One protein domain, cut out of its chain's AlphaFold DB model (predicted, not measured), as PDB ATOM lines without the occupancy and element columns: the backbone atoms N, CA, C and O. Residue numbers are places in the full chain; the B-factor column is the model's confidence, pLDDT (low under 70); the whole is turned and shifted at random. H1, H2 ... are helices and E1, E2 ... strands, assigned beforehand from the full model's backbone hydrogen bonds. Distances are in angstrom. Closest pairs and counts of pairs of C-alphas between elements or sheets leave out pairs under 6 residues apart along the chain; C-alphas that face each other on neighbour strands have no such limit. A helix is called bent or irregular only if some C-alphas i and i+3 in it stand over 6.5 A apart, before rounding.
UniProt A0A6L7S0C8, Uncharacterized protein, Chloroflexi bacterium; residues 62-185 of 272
ATOM      1  N   GLY A  62     344.873 276.109 119.192       78.25
ATOM      2  CA  GLY A  62     345.340 274.762 118.863       78.25
ATOM      3  C   GLY A  62     344.733 273.626 119.698       78.25
ATOM      4  O   GLY A  62     344.458 272.573 119.133       78.25
ATOM      5  N   GLU A  63     344.473 273.805 120.996       75.12
ATOM      6  CA  GLU A  63     343.790 272.793 121.825       75.12
ATOM      7  C   GLU A  63     342.349 272.572 121.372       75.12
ATOM      8  O   GLU A  63     341.911 271.433 121.247       75.12
ATOM      9  N   GLU A  64     341.613 273.645 121.080       77.50
ATOM     10  CA  GLU A  64     340.230 273.537 120.608       77.50
ATOM     11  C   GLU A  64     340.164 272.866 119.223       77.50
ATOM     12  O   GLU A  64     339.332 271.983 118.983       77.50
ATOM     13  N   GLU A  65     341.111 273.203 118.338       85.75
ATOM     14  CA  GLU A  65     341.291 272.556 117.032       85.75
ATOM     15  C   GLU A  65     341.679 271.068 117.151       85.75
ATOM     16  O   GLU A  65     341.266 270.268 116.307       85.75
ATOM     17  N   ALA A  66     342.418 270.671 118.194       84.88
ATOM     18  CA  ALA A  66     342.815 269.283 118.456       84.88
ATOM     19  C   ALA A  66     341.734 268.459 119.183       84.88
ATOM     20  O   ALA A  66     341.587 267.261 118.917       84.88
ATOM     21  N   ARG A  67     340.942 269.093 120.056       87.25
ATOM     22  CA  ARG A  67     339.877 268.459 120.848       87.25
ATOM     23  C   ARG A  67     338.753 267.950 119.969       87.25
ATOM     24  O   ARG A  67     338.390 266.778 120.055       87.25
ATOM     25  N   LYS A  68     338.253 268.793 119.062       89.12
ATOM     26  CA  LYS A  68     337.116 268.445 118.202       89.12
ATOM     27  C   LYS A  68     337.332 267.134 117.415       89.12
ATOM     28  O   LYS A  68     336.451 266.278 117.469       89.12
ATOM     29  N   PRO A  69     338.469 266.899 116.728       92.19
ATOM     30  CA  PRO A  69     338.735 265.626 116.058       92.19
ATOM     31  C   PRO A  69     338.682 264.393 116.968       92.19
ATOM     32  O   PRO A  69     338.249 263.334 116.504       92.19
ATOM     33  N   LEU A  70     339.147 264.508 118.216       93.19
ATOM     34  CA  LEU A  70     339.141 263.414 119.186       93.19
ATOM     35  C   LEU A  70     337.726 263.164 119.722       93.19
ATOM     36  O   LEU A  70     337.269 262.022 119.698       93.19
ATOM     37  N   THR A  71     337.000 264.224 120.093       91.62
ATOM     38  CA  THR A  71     335.585 264.148 120.489       91.62
ATOM     39  C   THR A  71     334.738 263.516 119.385       91.62
ATOM     40  O   THR A  71     334.024 262.550 119.639       91.62
ATOM     41  N   ASP A  72     334.887 263.976 118.138       93.00
ATOM     42  CA  ASP A  72     334.186 263.418 116.978       93.00
ATOM     43  C   ASP A  72     334.513 261.922 116.782       93.00
ATOM     44  O   ASP A  72     333.673 261.147 116.326       93.00
ATOM     45  N   GLN A  73     335.744 261.495 117.086       95.38
ATOM     46  CA  GLN A  73     336.158 260.096 116.960       95.38
ATOM     47  C   GLN A  73     335.542 259.201 118.039       95.38
ATOM     48  O   GLN A  73     335.093 258.095 117.728       95.38
ATOM     49  N   ILE A  74     335.525 259.671 119.284       94.56
ATOM     50  CA  ILE A  74     334.923 258.967 120.416       94.56
ATOM     51  C   ILE A  74     333.412 258.854 120.203       94.56
ATOM     52  O   ILE A  74     332.885 257.745 120.249       94.56
ATOM     53  N   ALA A  75     332.745 259.956 119.847       93.06
ATOM     54  CA  ALA A  75     331.312 259.985 119.560       93.06
ATOM     55  C   ALA A  75     330.926 258.975 118.471       93.06
ATOM     56  O   ALA A  75     330.043 258.147 118.682       93.06
ATOM     57  N   ARG A  76     331.650 258.967 117.340       95.31
ATOM     58  CA  ARG A  76     331.431 257.982 116.266       95.31
ATOM     59  C   ARG A  76     331.637 256.543 116.728       95.31
ATOM     60  O   ARG A  76     330.918 255.656 116.286       95.31
ATOM     61  N   THR A  77     332.636 256.295 117.574       96.25
ATOM     62  CA  THR A  77     332.902 254.940 118.078       96.25
ATOM     63  C   THR A  77     331.768 254.481 118.994       96.25
ATOM     64  O   THR A  77     331.282 253.367 118.840       96.25
ATOM     65  N   ILE A  78     331.300 255.349 119.896       94.62
ATOM     66  CA  ILE A  78     330.165 255.072 120.786       94.62
ATOM     67  C   ILE A  78     328.889 254.815 119.977       94.62
ATOM     68  O   ILE A  78     328.177 253.852 120.243       94.62
ATOM     69  N   GLU A  79     328.624 255.626 118.951       93.44
ATOM     70  CA  GLU A  79     327.482 255.433 118.053       93.44
ATOM     71  C   GLU A  79     327.537 254.069 117.342       93.44
ATOM     72  O   GLU A  79     326.528 253.372 117.254       93.44
ATOM     73  N   GLN A  80     328.723 253.649 116.891       95.94
ATOM     74  CA  GLN A  80     328.934 252.354 116.233       95.94
ATOM     75  C   GLN A  80     328.770 251.148 117.166       95.94
ATOM     76  O   GLN A  80     328.413 250.073 116.687       95.94
ATOM     77  N   LEU A  81     329.018 251.305 118.470       94.94
ATOM     78  CA  LEU A  81     328.778 250.245 119.456       94.94
ATOM     79  C   LEU A  81     327.284 249.959 119.645       94.94
ATOM     80  O   LEU A  81     326.921 248.848 120.030       94.94
ATOM     81  N   GLY A  82     326.424 250.936 119.345       93.12
ATOM     82  CA  GLY A  82     324.993 250.849 119.598       93.12
ATOM     83  C   GLY A  82     324.648 251.023 121.084       93.12
ATOM     84  O   GLY A  82     325.494 251.414 121.890       93.12
ATOM     85  N   PRO A  83     323.381 250.797 121.465       92.62
ATOM     86  CA  PRO A  83     322.956 250.927 122.852       92.62
ATOM     87  C   PRO A  83     323.588 249.838 123.740       92.62
ATOM     88  O   PRO A  83     323.874 248.740 123.256       92.62
ATOM     89  N   PRO A  84     323.777 250.101 125.046       91.00
ATOM     90  CA  PRO A  84     324.171 249.067 125.997       91.00
ATOM     91  C   PRO A  84     323.124 247.947 126.028       91.00
ATOM     92  O   PRO A  84     321.939 248.174 125.780       91.00
ATOM     93  N   GLY A  85     323.551 246.730 126.368       84.06
ATOM     94  CA  GLY A  85     322.730 245.514 126.252       84.06
ATOM     95  C   GLY A  85     321.580 245.402 127.254       84.06
ATOM     96  O   GLY A  85     320.957 244.348 127.350       84.06
ATOM     97  N   ASN A  86     321.324 246.456 128.029       75.94
ATOM     98  CA  ASN A  86     320.414 246.455 129.160       75.94
ATOM     99  C   ASN A  86     319.266 247.411 128.952       75.94
ATOM    100  O   ASN A  86     319.452 248.624 129.024       75.94
ATOM    101  N   GLU A  87     318.071 246.857 128.771       75.31
ATOM    102  CA  GLU A  87     316.844 247.644 128.755       75.31
ATOM    103  C   GLU A  87     316.758 248.513 130.020       75.31
ATOM    104  O   GLU A  87     316.983 248.058 131.144       75.31
ATOM    105  N   GLY A  88     316.489 249.803 129.816       75.88
ATOM    106  CA  GLY A  88     316.335 250.772 130.895       75.88
ATOM    107  C   GLY A  88     317.623 251.276 131.556       75.88
ATOM    108  O   GLY A  88     317.508 252.105 132.457       75.88
ATOM    109  N   ARG A  89     318.830 250.841 131.154       80.81
ATOM    110  CA  ARG A  89     320.101 251.298 131.760       80.81
ATOM    111  C   ARG A  89     320.991 251.991 130.745       80.81
ATOM    112  O   ARG A  89     321.443 251.399 129.773       80.81
ATOM    113  N   SER A  90     321.267 253.254 131.000       86.62
ATOM    114  CA  SER A  90     322.101 254.102 130.165       86.62
ATOM    115  C   SER A  90     323.358 254.519 130.914       86.62
ATOM    116  O   SER A  90     323.422 254.443 132.139       86.62
ATOM    117  N   TRP A  91     324.361 254.961 130.166       88.12
ATOM    118  CA  TRP A  91     325.661 255.329 130.714       88.12
ATOM    119  C   TRP A  91     326.062 256.697 130.193       88.12
ATOM    120  O   TRP A  91     326.039 256.927 128.984       88.12
ATOM    121  N   VAL A  92     326.409 257.607 131.094       85.44
ATOM    122  CA  VAL A  92     327.161 258.809 130.740       85.44
ATOM    123  C   VAL A  92     328.630 258.421 130.713       85.44
ATOM    124  O   VAL A  92     329.109 257.776 131.646       85.44
ATOM    125  N   ILE A  93     329.304 258.769 129.623       89.00
ATOM    126  CA  ILE A  93     330.733 258.562 129.436       89.00
ATOM    127  C   ILE A  93     331.379 259.939 129.470       89.00
ATOM    128  O   ILE A  93     331.150 260.748 128.569       89.00
ATOM    129  N   ASP A  94     332.182 260.187 130.490       84.38
ATOM    130  CA  ASP A  94     333.054 261.349 130.549       84.38
ATOM    131  C   ASP A  94     334.457 260.915 130.129       84.38
ATOM    132  O   ASP A  94     334.979 259.922 130.630       84.38
ATOM    133  N   CYS A  95     335.040 261.608 129.150       86.69
ATOM    134  CA  CYS A  95     336.361 261.272 128.632       86.69
ATOM    135  C   CYS A  95     337.369 262.344 129.021       86.69
ATOM    136  O   CYS A  95     337.107 263.539 128.876       86.69
ATOM    137  N   GLU A  96     338.563 261.907 129.392       84.44
ATOM    138  CA  GLU A  96     339.688 262.784 129.684       84.44
ATOM    139  C   GLU A  96     340.913 262.395 128.852       84.44
ATOM    140  O   GLU A  96     341.148 261.216 128.587       84.44
ATOM    141  N   TYR A  97     341.687 263.378 128.399       84.00
ATOM    142  CA  TYR A  97     342.877 263.177 127.583       84.00
ATOM    143  C   TYR A  97     343.836 264.368 127.672       84.00
ATOM    144  O   TYR A  97     343.466 265.474 127.304       84.00
ATOM    145  N   ASP A  98     345.090 264.155 128.059       80.25
ATOM    146  CA  ASP A  98     346.096 265.222 128.112       80.25
ATOM    147  C   ASP A  98     346.455 265.749 126.705       80.25
ATOM    148  O   ASP A  98     347.157 265.104 125.927       80.25
ATOM    149  N   PHE A  99     346.002 266.958 126.359       83.19
ATOM    150  CA  PHE A  99     346.294 267.580 125.058       83.19
ATOM    151  C   PHE A  99     347.722 268.132 124.937       83.19
ATOM    152  O   PHE A  99     348.099 268.591 123.856       83.19
ATOM    153  N   SER A 100     348.536 268.064 125.996       76.81
ATOM    154  CA  SER A 100     349.972 268.347 125.904       76.81
ATOM    155  C   SER A 100     350.740 267.231 125.183       76.81
ATOM    156  O   SER A 100     351.852 267.465 124.697       76.81
ATOM    157  N   VAL A 101     350.138 266.040 125.040       82.44
ATOM    158  CA  VAL A 101     350.706 264.914 124.289       82.44
ATOM    159  C   VAL A 101     350.038 264.724 122.914       82.44
ATOM    160  O   VAL A 101     348.854 265.030 122.733       82.44
ATOM    161  N   PRO A 102     350.766 264.209 121.897       91.81
ATOM    162  CA  PRO A 102     350.229 264.055 120.545       91.81
ATOM    163  C   PRO A 102     348.995 263.157 120.495       91.81
ATOM    164  O   PRO A 102     349.027 262.057 121.039       91.81
ATOM    165  N   LEU A 103     347.953 263.592 119.775       93.38
ATOM    166  CA  LEU A 103     346.697 262.846 119.650       93.38
ATOM    167  C   LEU A 103     346.930 261.371 119.272       93.38
ATOM    168  O   LEU A 103     347.690 261.083 118.337       93.38
ATOM    169  N   PRO A 104     346.223 260.430 119.919       93.81
ATOM    170  CA  PRO A 104     346.369 259.017 119.633       93.81
ATOM    171  C   PRO A 104     345.868 258.674 118.229       93.81
ATOM    172  O   PRO A 104     345.015 259.340 117.633       93.81
ATOM    173  N   ASN A 105     346.375 257.566 117.688       96.00
ATOM    174  CA  ASN A 105     345.908 257.057 116.406       96.00
ATOM    175  C   ASN A 105     344.412 256.703 116.479       96.00
ATOM    176  O   ASN A 105     343.994 255.916 117.325       96.00
ATOM    177  N   ARG A 106     343.611 257.212 115.534       96.44
ATOM    178  CA  ARG A 106     342.150 257.012 115.504       96.44
ATOM    179  C   ARG A 106     341.714 255.547 115.565       96.44
ATOM    180  O   ARG A 106     340.728 255.241 116.225       96.44
ATOM    181  N   LYS A 107     342.436 254.642 114.892       95.75
ATOM    182  CA  LYS A 107     342.119 253.204 114.913       95.75
ATOM    183  C   LYS A 107     342.379 252.601 116.291       95.75
ATOM    184  O   LYS A 107     341.602 251.764 116.732       95.75
ATOM    185  N   VAL A 108     343.441 253.050 116.960       95.62
ATOM    186  CA  VAL A 108     343.779 252.622 118.323       95.62
ATOM    187  C   VAL A 108     342.718 253.108 119.305       95.62
ATOM    188  O   VAL A 108     342.232 252.296 120.084       95.62
ATOM    189  N   VAL A 109     342.297 254.377 119.210       95.56
ATOM    190  CA  VAL A 109     341.201 254.926 120.030       95.56
ATOM    191  C   VAL A 109     339.939 254.090 119.870       95.56
ATOM    192  O   VAL A 109     339.406 253.605 120.860       95.56
ATOM    193  N   SER A 110     339.482 253.869 118.634       96.69
ATOM    194  CA  SER A 110     338.248 253.112 118.407       96.69
ATOM    195  C   SER A 110     338.339 251.670 118.890       96.69
ATOM    196  O   SER A 110     337.384 251.181 119.483       96.69
ATOM    197  N   ALA A 111     339.473 250.997 118.670       95.94
ATOM    198  CA  ALA A 111     339.676 249.627 119.126       95.94
ATOM    199  C   ALA A 111     339.663 249.529 120.658       95.94
ATOM    200  O   ALA A 111     338.929 248.708 121.197       95.94
ATOM    201  N   GLN A 112     340.420 250.383 121.355       95.19
ATOM    202  CA  GLN A 112     340.502 250.346 122.820       95.19
ATOM    203  C   GLN A 112     339.202 250.794 123.489       95.19
ATOM    204  O   GLN A 112     338.782 250.181 124.460       95.19
ATOM    205  N   LEU A 113     338.535 251.818 122.951       95.44
ATOM    206  CA  LEU A 113     337.244 252.271 123.464       95.44
ATOM    207  C   LEU A 113     336.158 251.203 123.266       95.44
ATOM    208  O   LEU A 113     335.375 250.947 124.175       95.44
ATOM    209  N   SER A 114     336.136 250.547 122.100       95.88
ATOM    210  CA  SER A 114     335.203 249.444 121.835       95.88
ATOM    211  C   SER A 114     335.449 248.266 122.767       95.88
ATOM    212  O   SER A 114     334.498 247.724 123.317       95.88
ATOM    213  N   ASP A 115     336.712 247.884 122.962       93.38
ATOM    214  CA  ASP A 115     337.097 246.805 123.873       93.38
ATOM    215  C   ASP A 115     336.661 247.111 125.312       93.38
ATOM    216  O   ASP A 115     335.941 246.313 125.915       93.38
ATOM    217  N   ALA A 116     336.981 248.314 125.803       92.69
ATOM    218  CA  ALA A 116     336.653 248.776 127.149       92.69
ATOM    219  C   ALA A 116     335.141 248.838 127.422       92.69
ATOM    220  O   ALA A 116     334.701 248.489 128.515       92.69
ATOM    221  N   LEU A 117     334.331 249.257 126.442       93.38
ATOM    222  CA  LEU A 117     332.875 249.385 126.596       93.38
ATOM    223  C   LEU A 117     332.101 248.122 126.196       93.38
ATOM    224  O   LEU A 117     330.938 247.976 126.576       93.38
ATOM    225  N   SER A 118     332.725 247.179 125.483       93.44
ATOM    226  CA  SER A 118     332.088 245.927 125.052       93.44
ATOM    227  C   SER A 118     331.416 245.117 126.171       93.44
ATOM    228  O   SER A 118     330.386 244.496 125.890       93.44
ATOM    229  N   PRO A 119     331.898 245.110 127.435       91.19
ATOM    230  CA  PRO A 119     331.208 244.386 128.493       91.19
ATOM    231  C   PRO A 119     329.819 244.973 128.793       91.19
ATOM    232  O   PRO A 119     328.901 244.216 129.100       91.19
ATOM    233  N   LEU A 120     329.628 246.285 128.614       90.75
ATOM    234  CA  LEU A 120     328.348 246.978 128.822       90.75
ATOM    235  C   LEU A 120     327.322 246.707 127.711       90.75
ATOM    236  O   LEU A 120     326.141 247.020 127.863       90.75
ATOM    237  N   LEU A 121     327.751 246.105 126.597       91.12
ATOM    238  CA  LEU A 121     326.865 245.663 125.515       91.12
ATOM    239  C   LEU A 121     326.152 244.343 125.831       91.12
ATOM    240  O   LEU A 121     325.286 243.912 125.074       91.12
ATOM    241  N   ARG A 122     326.519 243.672 126.926       88.19
ATOM    242  CA  ARG A 122     325.892 242.423 127.365       88.19
ATOM    243  C   ARG A 122     324.772 242.702 128.375       88.19
ATOM    244  O   ARG A 122     324.792 243.751 129.028       88.19
ATOM    245  N   PRO A 123     323.828 241.758 128.550       84.25
ATOM    246  CA  PRO A 123     322.897 241.798 129.668       84.25
ATOM    247  C   PRO A 123     323.633 241.980 131.000       84.25
ATOM    248  O   PRO A 123     324.747 241.483 131.180       84.25
ATOM    249  N   TYR A 124     323.016 242.721 131.911       75.62
ATOM    250  CA  TYR A 124     323.639 243.263 133.103       75.62
ATOM    251  C   TYR A 124     324.002 242.115 134.015       75.62
ATOM    252  O   TYR A 124     323.149 241.328 134.430       75.62
ATOM    253  N   ASP A 125     325.269 242.084 134.376       75.88
ATOM    254  CA  ASP A 125     325.777 241.239 135.429       75.88
ATOM    255  C   ASP A 125     326.617 242.141 136.327       75.88
ATOM    256  O   ASP A 125     327.523 242.834 135.866       75.88
ATOM    257  N   PHE A 126     326.309 242.155 137.620       73.81
ATOM    258  CA  PHE A 126     327.093 242.897 138.600       73.81
ATOM    259  C   PHE A 126     328.584 242.515 138.530       73.81
ATOM    260  O   PHE A 126     329.456 243.369 138.684       73.81
ATOM    261  N   ASN A 127     328.889 241.256 138.196       75.19
ATOM    262  CA  ASN A 127     330.257 240.781 138.004       75.19
ATOM    263  C   ASN A 127     330.941 241.396 136.775       75.19
ATOM    264  O   ASN A 127     332.169 241.462 136.734       75.19
ATOM    265  N   VAL A 128     330.178 241.853 135.776       74.38
ATOM    266  CA  VAL A 128     330.723 242.559 134.611       74.38
ATOM    267  C   VAL A 128     331.234 243.934 135.022       74.38
ATOM    268  O   VAL A 128     332.387 244.240 134.735       74.38
ATOM    269  N   VAL A 129     330.437 244.719 135.754       72.81
ATOM    270  CA  VAL A 129     330.870 246.036 136.251       72.81
ATOM    271  C   VAL A 129     332.033 245.873 137.230       72.81
ATOM    272  O   VAL A 129     333.078 246.492 137.048       72.81
ATOM    273  N   ALA A 130     331.914 244.949 138.192       72.62
ATOM    274  CA  ALA A 130     332.991 244.629 139.129       72.62
ATOM    275  C   ALA A 130     334.287 244.192 138.414       72.62
ATOM    276  O   ALA A 130     335.382 244.594 138.797       72.62
ATOM    277  N   GLY A 131     334.174 243.403 137.340       69.56
ATOM    278  CA  GLY A 131     335.308 242.932 136.545       69.56
ATOM    279  C   GLY A 131     335.919 243.983 135.613       69.56
ATOM    280  O   GLY A 131     337.057 243.804 135.178       69.56
ATOM    281  N   MET A 132     335.208 245.070 135.300       72.88
ATOM    282  CA  MET A 132     335.776 246.204 134.559       72.88
ATOM    283  C   MET A 132     336.772 246.983 135.423       72.88
ATOM    284  O   MET A 132     337.822 247.371 134.915       72.88
ATOM    285  N   HIS A 133     336.521 247.098 136.732       63.12
ATOM    286  CA  HIS A 133     337.464 247.712 137.675       63.12
ATOM    287  C   HIS A 133     338.815 246.978 137.755       63.12
ATOM    288  O   HIS A 133     339.820 247.596 138.081       63.12
ATOM    289  N   SER A 134     338.866 245.674 137.459       54.91
ATOM    290  CA  SER A 134     340.072 244.860 137.665       54.91
ATOM    291  C   SER A 134     340.982 244.722 136.437       54.91
ATOM    292  O   SER A 134     342.055 244.137 136.555       54.91
ATOM    293  N   ARG A 135     340.546 245.140 135.236       51.50
ATOM    294  CA  ARG A 135     341.245 244.823 133.963       51.50
ATOM    295  C   ARG A 135     341.961 245.996 133.311       51.50
ATOM    296  O   ARG A 135     342.876 245.771 132.522       51.50
ATOM    297  N   HIS A 136     341.558 247.220 133.614       50.62
ATOM    298  CA  HIS A 136     342.131 248.407 133.003       50.62
ATOM    299  C   HIS A 136     342.861 249.199 134.095       50.62
ATOM    300  O   HIS A 136     342.229 249.875 134.896       50.62
ATOM    301  N   CYS A 137     344.199 249.067 134.083       41.28
ATOM    302  CA  CYS A 137     345.229 249.797 134.851       41.28
ATOM    303  C   CYS A 137     345.775 249.136 136.131       41.28
ATOM    304  O   CYS A 137     345.069 248.465 136.874       41.28
ATOM    305  N   ASP A 138     347.078 249.362 136.342       39.88
ATOM    306  CA  ASP A 138     347.958 248.963 137.456       39.88
ATOM    307  C   ASP A 138     347.503 249.649 138.768       39.88
ATOM    308  O   ASP A 138     348.179 250.523 139.311       39.88
ATOM    309  N   PHE A 139     346.290 249.308 139.222       34.25
ATOM    310  CA  PHE A 139     345.587 249.927 140.353       34.25
ATOM    311  C   PHE A 139     346.424 249.897 141.639       34.25
ATOM    312  O   PHE A 139     346.364 250.833 142.431       34.25
ATOM    313  N   ASP A 140     347.284 248.889 141.804       34.41
ATOM    314  CA  ASP A 140     348.070 248.665 143.020       34.41
ATOM    315  C   ASP A 140     349.157 249.725 143.283       34.41
ATOM    316  O   ASP A 140     349.591 249.874 144.423       34.41
ATOM    317  N   LYS A 141     349.597 250.505 142.280       33.91
ATOM    318  CA  LYS A 141     350.651 251.526 142.488       33.91
ATOM    319  C   LYS A 141     350.135 252.902 142.906       33.91
ATOM    320  O   LYS A 141     350.921 253.717 143.386       33.91
ATOM    321  N   HIS A 142     348.837 253.156 142.752       35.12
ATOM    322  CA  HIS A 142     348.198 254.430 143.107       35.12
ATOM    323  C   HIS A 142     346.935 254.250 143.976       35.12
ATOM    324  O   HIS A 142     346.213 255.213 144.226       35.12
ATOM    325  N   ALA A 143     346.704 253.035 144.492       31.66
ATOM    326  CA  ALA A 143     345.512 252.602 145.232       31.66
ATOM    327  C   ALA A 143     345.277 253.259 146.610       31.66
ATOM    328  O   ALA A 143     344.369 252.847 147.328       31.66
ATOM    329  N   GLU A 144     346.053 254.268 147.016       30.45
ATOM    330  CA  GLU A 144     345.791 254.971 148.282       30.45
ATOM    331  C   GLU A 144     344.641 255.988 148.185       30.45
ATOM    332  O   GLU A 144     344.157 256.469 149.209       30.45
ATOM    333  N   ALA A 145     344.134 256.283 146.982       36.28
ATOM    334  CA  ALA A 145     342.991 257.173 146.789       36.28
ATOM    335  C   ALA A 145     341.815 256.425 146.145       36.28
ATOM    336  O   ALA A 145     341.622 256.428 144.933       36.28
ATOM    337  N   ILE A 146     341.017 255.771 146.986       33.28
ATOM    338  CA  ILE A 146     339.729 255.186 146.608       33.28
ATOM    339  C   ILE A 146     338.836 256.305 146.042       33.28
ATOM    340  O   ILE A 146     338.523 257.265 146.748       33.28
ATOM    341  N   SER A 147     338.393 256.180 144.788       40.00
ATOM    342  CA  SER A 147     337.215 256.909 144.302       40.00
ATOM    343  C   SER A 147     336.005 256.379 145.073       40.00
ATOM    344  O   SER A 147     335.543 255.261 144.848       40.00
ATOM    345  N   TYR A 148     335.518 257.161 146.038       38.56
ATOM    346  CA  TYR A 148     334.418 256.806 146.947       38.56
ATOM    347  C   TYR A 148     333.057 256.605 146.249       38.56
ATOM    348  O   TYR A 148     332.066 256.312 146.913       38.56
ATOM    349  N   LEU A 149     332.991 256.757 144.925       43.34
ATOM    350  CA  LEU A 149     331.742 256.837 144.172       43.34
ATOM    351  C   LEU A 149     331.327 255.533 143.477       43.34
ATOM    352  O   LEU A 149     330.216 255.453 142.963       43.34
ATOM    353  N   GLY A 150     332.178 254.501 143.461       55.66
ATOM    354  CA  GLY A 150     331.828 253.196 142.879       55.66
ATOM    355  C   GLY A 150     331.580 253.204 141.363       55.66
ATOM    356  O   GLY A 150     331.097 252.210 140.825       55.66
ATOM    357  N   PHE A 151     331.908 254.296 140.669       68.44
ATOM    358  CA  PHE A 151     331.837 254.378 139.212       68.44
ATOM    359  C   PHE A 151     333.083 253.747 138.578       68.44
ATOM    360  O   PHE A 151     334.193 253.948 139.086       68.44
ATOM    361  N   PRO A 152     332.947 252.978 137.485       80.19
ATOM    362  CA  PRO A 152     334.101 252.482 136.749       80.19
ATOM    363  C   PRO A 152     334.904 253.635 136.138       80.19
ATOM    364  O   PRO A 152     334.389 254.376 135.302       80.19
ATOM    365  N   HIS A 153     336.171 253.735 136.541       80.81
ATOM    366  CA  HIS A 153     337.182 254.579 135.909       80.81
ATOM    367  C   HIS A 153     338.116 253.688 135.085       80.81
ATOM    368  O   HIS A 153     338.694 252.742 135.624       80.81
ATOM    369  N   LEU A 154     338.250 253.955 133.786       83.88
ATOM    370  CA  LEU A 154     339.035 253.136 132.859       83.88
ATOM    371  C   LEU A 154     340.085 254.000 132.163       83.88
ATOM    372  O   LEU A 154     339.713 254.877 131.388       83.88
ATOM    373  N   CYS A 155     341.380 253.726 132.343       82.94
ATOM    374  CA  CYS A 155     342.405 254.349 131.499       82.94
ATOM    375  C   CYS A 155     342.799 253.414 130.349       82.94
ATOM    376  O   CYS A 155     343.227 252.271 130.522       82.94
ATOM    377  N   LEU A 156     342.659 253.926 129.134       89.00
ATOM    378  CA  LEU A 156     343.058 253.261 127.909       89.00
ATOM    379  C   LEU A 156     344.570 253.430 127.711       89.00
ATOM    380  O   LEU A 156     345.147 254.471 128.024       89.00
ATOM    381  N   ALA A 157     345.227 252.436 127.115       86.81
ATOM    382  CA  ALA A 157     346.660 252.505 126.815       86.81
ATOM    383  C   ALA A 157     347.020 253.640 125.832       86.81
ATOM    384  O   ALA A 157     348.181 254.021 125.725       86.81
ATOM    385  N   CYS A 158     346.040 254.188 125.109       88.81
ATOM    386  CA  CYS A 158     346.206 255.382 124.283       88.81
ATOM    387  C   CYS A 158     346.130 256.711 125.058       88.81
ATOM    388  O   CYS A 158     346.100 257.760 124.417       88.81
ATOM    389  N   GLY A 159     346.077 256.680 126.394       84.75
ATOM    390  CA  GLY A 159     346.091 257.864 127.261       84.75
ATOM    391  C   GLY A 159     344.728 258.523 127.486       84.75
ATOM    392  O   GLY A 159     344.675 259.594 128.074       84.75
ATOM    393  N   ILE A 160     343.638 257.914 127.008       89.12
ATOM    394  CA  ILE A 160     342.272 258.388 127.274       89.12
ATOM    395  C   ILE A 160     341.780 257.747 128.569       89.12
ATOM    396  O   ILE A 160     341.844 256.525 128.688       89.12
ATOM    397  N   CYS A 161     341.242 258.535 129.488       86.81
ATOM    398  CA  CYS A 161     340.532 258.050 130.668       86.81
ATOM    399  C   CYS A 161     339.021 258.167 130.455       86.81
ATOM    400  O   CYS A 161     338.567 259.094 129.788       86.81
ATOM    401  N   LEU A 162     338.257 257.217 130.989       87.81
ATOM    402  CA  LEU A 162     336.800 257.172 130.913       87.81
ATOM    403  C   LEU A 162     336.223 257.078 132.323       87.81
ATOM    404  O   LEU A 162     336.565 256.144 133.046       87.81
ATOM    405  N   ASP A 163     335.300 257.968 132.655       82.88
ATOM    406  CA  ASP A 163     334.435 257.863 133.824       82.88
ATOM    407  C   ASP A 163     333.030 257.463 133.383       82.88
ATOM    408  O   ASP A 163     332.434 258.065 132.485       82.88
ATOM    409  N   LEU A 164     332.507 256.401 133.995       85.38
ATOM    410  CA  LEU A 164     331.244 255.786 133.600       85.38
ATOM    411  C   LEU A 164     330.184 255.966 134.685       85.38
ATOM    412  O   LEU A 164     330.227 255.316 135.727       85.38
ATOM    413  N   THR A 165     329.179 256.795 134.404       80.88
ATOM    414  CA  THR A 165     328.055 257.029 135.323       80.88
ATOM    415  C   THR A 165     326.790 256.354 134.808       80.88
ATOM    416  O   THR A 165     326.238 256.737 133.774       80.88
ATOM    417  N   GLU A 166     326.301 255.351 135.537       83.50
ATOM    418  CA  GLU A 166     325.048 254.661 135.216       83.50
ATOM    419  C   GLU A 166     323.821 255.518 135.578       83.50
ATOM    420  O   GLU A 166     323.780 256.178 136.618       83.50
ATOM    421  N   PHE A 167     322.779 255.471 134.747       78.31
ATOM    422  CA  PHE A 167     321.467 256.033 135.061       78.31
ATOM    423  C   PHE A 167     320.333 255.258 134.378       78.31
ATOM    424  O   PHE A 167     320.519 254.611 133.347       78.31
ATOM    425  N   ALA A 168     319.124 255.343 134.934       74.50
ATOM    426  CA  ALA A 168     317.948 254.705 134.349       74.50
ATOM    427  C   ALA A 168     317.387 255.534 133.178       74.50
ATOM    428  O   ALA A 168     317.064 256.711 133.356       74.50
ATOM    429  N   HIS A 169     317.261 254.938 131.988       72.56
ATOM    430  CA  HIS A 169     316.641 255.553 130.807       72.56
ATOM    431  C   HIS A 169     316.271 254.493 129.758       72.56
ATOM    432  O   HIS A 169     317.047 253.576 129.496       72.56
ATOM    433  N   ASP A 170     315.107 254.666 129.129       79.69
ATOM    434  CA  ASP A 170     314.538 253.787 128.103       79.69
ATOM    435  C   ASP A 170     314.168 254.619 126.847       79.69
ATOM    436  O   ASP A 170     313.433 255.603 126.982       79.69
ATOM    437  N   PRO A 171     314.709 254.323 125.645       84.94
ATOM    438  CA  PRO A 171     315.653 253.248 125.350       84.94
ATOM    439  C   PRO A 171     317.025 253.490 125.976       84.94
ATOM    440  O   PRO A 171     317.461 254.630 126.161       84.94
ATOM    441  N   ALA A 172     317.703 252.393 126.290       87.44
ATOM    442  CA  ALA A 172     319.060 252.393 126.804       87.44
ATOM    443  C   ALA A 172     320.025 253.053 125.804       87.44
ATOM    444  O   ALA A 172     319.911 252.838 124.598       87.44
ATOM    445  N   LYS A 173     320.970 253.871 126.277       90.38
ATOM    446  CA  LYS A 173     321.946 254.557 125.417       90.38
ATOM    447  C   LYS A 173     323.243 254.889 126.148       90.38
ATOM    448  O   LYS A 173     323.258 255.091 127.360       90.38
ATOM    449  N   PHE A 174     324.318 255.018 125.384       89.81
ATOM    450  CA  PHE A 174     325.494 255.757 125.822       89.81
ATOM    451  C   PHE A 174     325.285 257.245 125.537       89.81
ATOM    452  O   PHE A 174     324.816 257.617 124.460       89.81
ATOM    453  N   ILE A 175     325.616 258.101 126.497       83.88
ATOM    454  CA  ILE A 175     325.641 259.552 126.333       83.88
ATOM    455  C   ILE A 175     327.089 260.004 126.474       83.88
ATOM    456  O   ILE A 175     327.677 259.851 127.538       83.88
ATOM    457  N   LEU A 176     327.621 260.619 125.423       84.12
ATOM    458  CA  LEU A 176     328.789 261.486 125.510       84.12
ATOM    459  C   LEU A 176     328.258 262.924 125.564       84.12
ATOM    460  O   LEU A 176     327.695 263.371 124.561       84.12
ATOM    461  N   PRO A 177     328.332 263.637 126.697       76.88
ATOM    462  CA  PRO A 177     327.824 265.000 126.742       76.88
ATOM    463  C   PRO A 177     328.624 265.908 125.790       76.88
ATOM    464  O   PRO A 177     329.805 265.677 125.520       76.88
ATOM    465  N   ASP A 178     327.954 266.905 125.212       60.91
ATOM    466  CA  ASP A 178     328.525 267.730 124.145       60.91
ATOM    467  C   ASP A 178     329.839 268.403 124.590       60.91
ATOM    468  O   ASP A 178     329.841 269.250 125.482       60.91
ATOM    469  N   GLY A 179     330.955 268.055 123.935       59.75
ATOM    470  CA  GLY A 179     332.282 268.632 124.201       59.75
ATOM    471  C   GLY A 179     333.162 267.879 125.213       59.75
ATOM    472  O   GLY A 179     334.237 268.377 125.547       59.75
ATOM    473  N   ASN A 180     332.765 266.683 125.659       62.88
ATOM    474  CA  ASN A 180     333.365 265.964 126.795       62.88
ATOM    475  C   ASN A 180     334.638 265.158 126.496       62.88
ATOM    476  O   ASN A 180     334.741 263.998 126.875       62.88
ATOM    477  N   VAL A 181     335.626 265.759 125.834       64.75
ATOM    478  CA  VAL A 181     337.008 265.300 126.040       64.75
ATOM    479  C   VAL A 181     337.719 266.390 126.821       64.75
ATOM    480  O   VAL A 181     338.163 267.383 126.237       64.75
ATOM    481  N   SER A 182     337.730 266.244 128.145       65.25
ATOM    482  CA  SER A 182     338.503 267.107 129.038       65.25
ATOM    483  C   SER A 182     339.991 266.808 128.860       65.25
ATOM    484  O   SER A 182     340.372 265.804 128.264       65.25
ATOM    485  N   ASP A 183     340.855 267.688 129.334       54.53
ATOM    486  CA  ASP A 183     342.303 267.591 129.169       54.53
ATOM    487  C   ASP A 183     343.000 266.628 130.158       54.53
ATOM    488  O   ASP A 183     344.170 266.812 130.478       54.53
ATOM    489  N   GLY A 184     342.309 265.607 130.686       44.53
ATOM    490  CA  GLY A 184     342.882 264.765 131.758       44.53
ATOM    491  C   GLY A 184     342.861 265.451 133.123       44.53
ATOM    492  O   GLY A 184     343.318 264.906 134.126       44.53
ATOM    493  N   ILE A 185     342.345 266.677 133.167       45.97
ATOM    494  CA  ILE A 185     342.159 267.440 134.380       45.97
ATOM    495  C   ILE A 185     340.693 267.241 134.780       45.97
ATOM    496  O   ILE A 185     339.891 268.162 134.700       45.97
TER     497      ILE A 185
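This is residues 62 to 185 of the 272 residues of an uncharacterized protein of Chloroflexi bacterium (UniProt A0A6L7S0C8). Two long antiparallel strands, E1 and E3, with the short strand E2 at one edge, make a narrow sheet covered over one face by helix H2, while the longest helix, H1, packs obliquely on H2 and only grazes the sheet. H3 folds back from H2 as a short hairpin partner, residues 139 to 148 stick out as a free loop, and the last stretch runs back beside E1, with short pairings to it. The printed part has 124 residues, with three named helices and three named strands in the chain order H1, E1, H2, H3, E2, E3; the sheet's order is E1, E3, E2, all antiparallel, and the class is mixed, helices and strands. The whole is compact, with a radius of gyration of the C-alphas of 14.3 A and spans of 41 by 36 by 23 A.

E1, residues 89 to 97, begins at C-alpha 89 (320.101, 251.298, 131.760) and is 26.0 A long. E3, residues 160 to 168, is 25.6 A long and ends at C-alpha 168 (317.948, 254.705, 134.349). E2 is residues 153 to 155. H2, residues 106 to 121, is 21.5 A long; it has a kink of 33 degrees near residue 115 and is irregular, with C-alphas 116 and 119 7.1 A apart. H1, residues 62 to 81, starts at C-alpha 62 (345.340, 274.762, 118.863) and is 29.6 A long. H3 is residues 126 to 132.

E1 and E3 are antiparallel neighbours at 159 degrees, with N 92 and O 165 2.8 A apart, within hydrogen-bond range. E2 and E3 form a hairpin, with N 154 and O 162 at 2.9 A. Residues 91 to 92 of E1 pair with residues 174 to 175, parallel. H2 is on one face of the sheet, making two layers, at a height of 10.3 A over the sheet; it lies over E3, and runs only just slantwise to the strands, at 31 degrees to E3 on the local plane. E1, H2, H3 and E2 form a split strand-helix-strand unit, two strands running the same way with E3 between them, and its crossover is left-handed. H1 and H2 touch, closest at the C-alphas of Thr 77 and Ser 110, 5.7 A, at a steep tilt of 43 degrees, the same way. H2 touches H3 with residues 116 to 120 alone, closest at the C-alphas of Pro 119 and Val 128, 6.4 A. H3 is not on the sheet and is apart from H1. Every O i to N i+4 pair is within hydrogen-bond range in H3, against 14 of 16 in H1 and 9 of 12 in H2.

The C-alphas farthest apart, those of Gly 62 and Asp 125, are 42.2 A from each other. The printed part has no cut. The link from H3 to E2, 20 residues, is long. Mean pLDDT of the printed part is 77.8; residue 131, residues 133 to 151 and residues 178 to 185 are under 70.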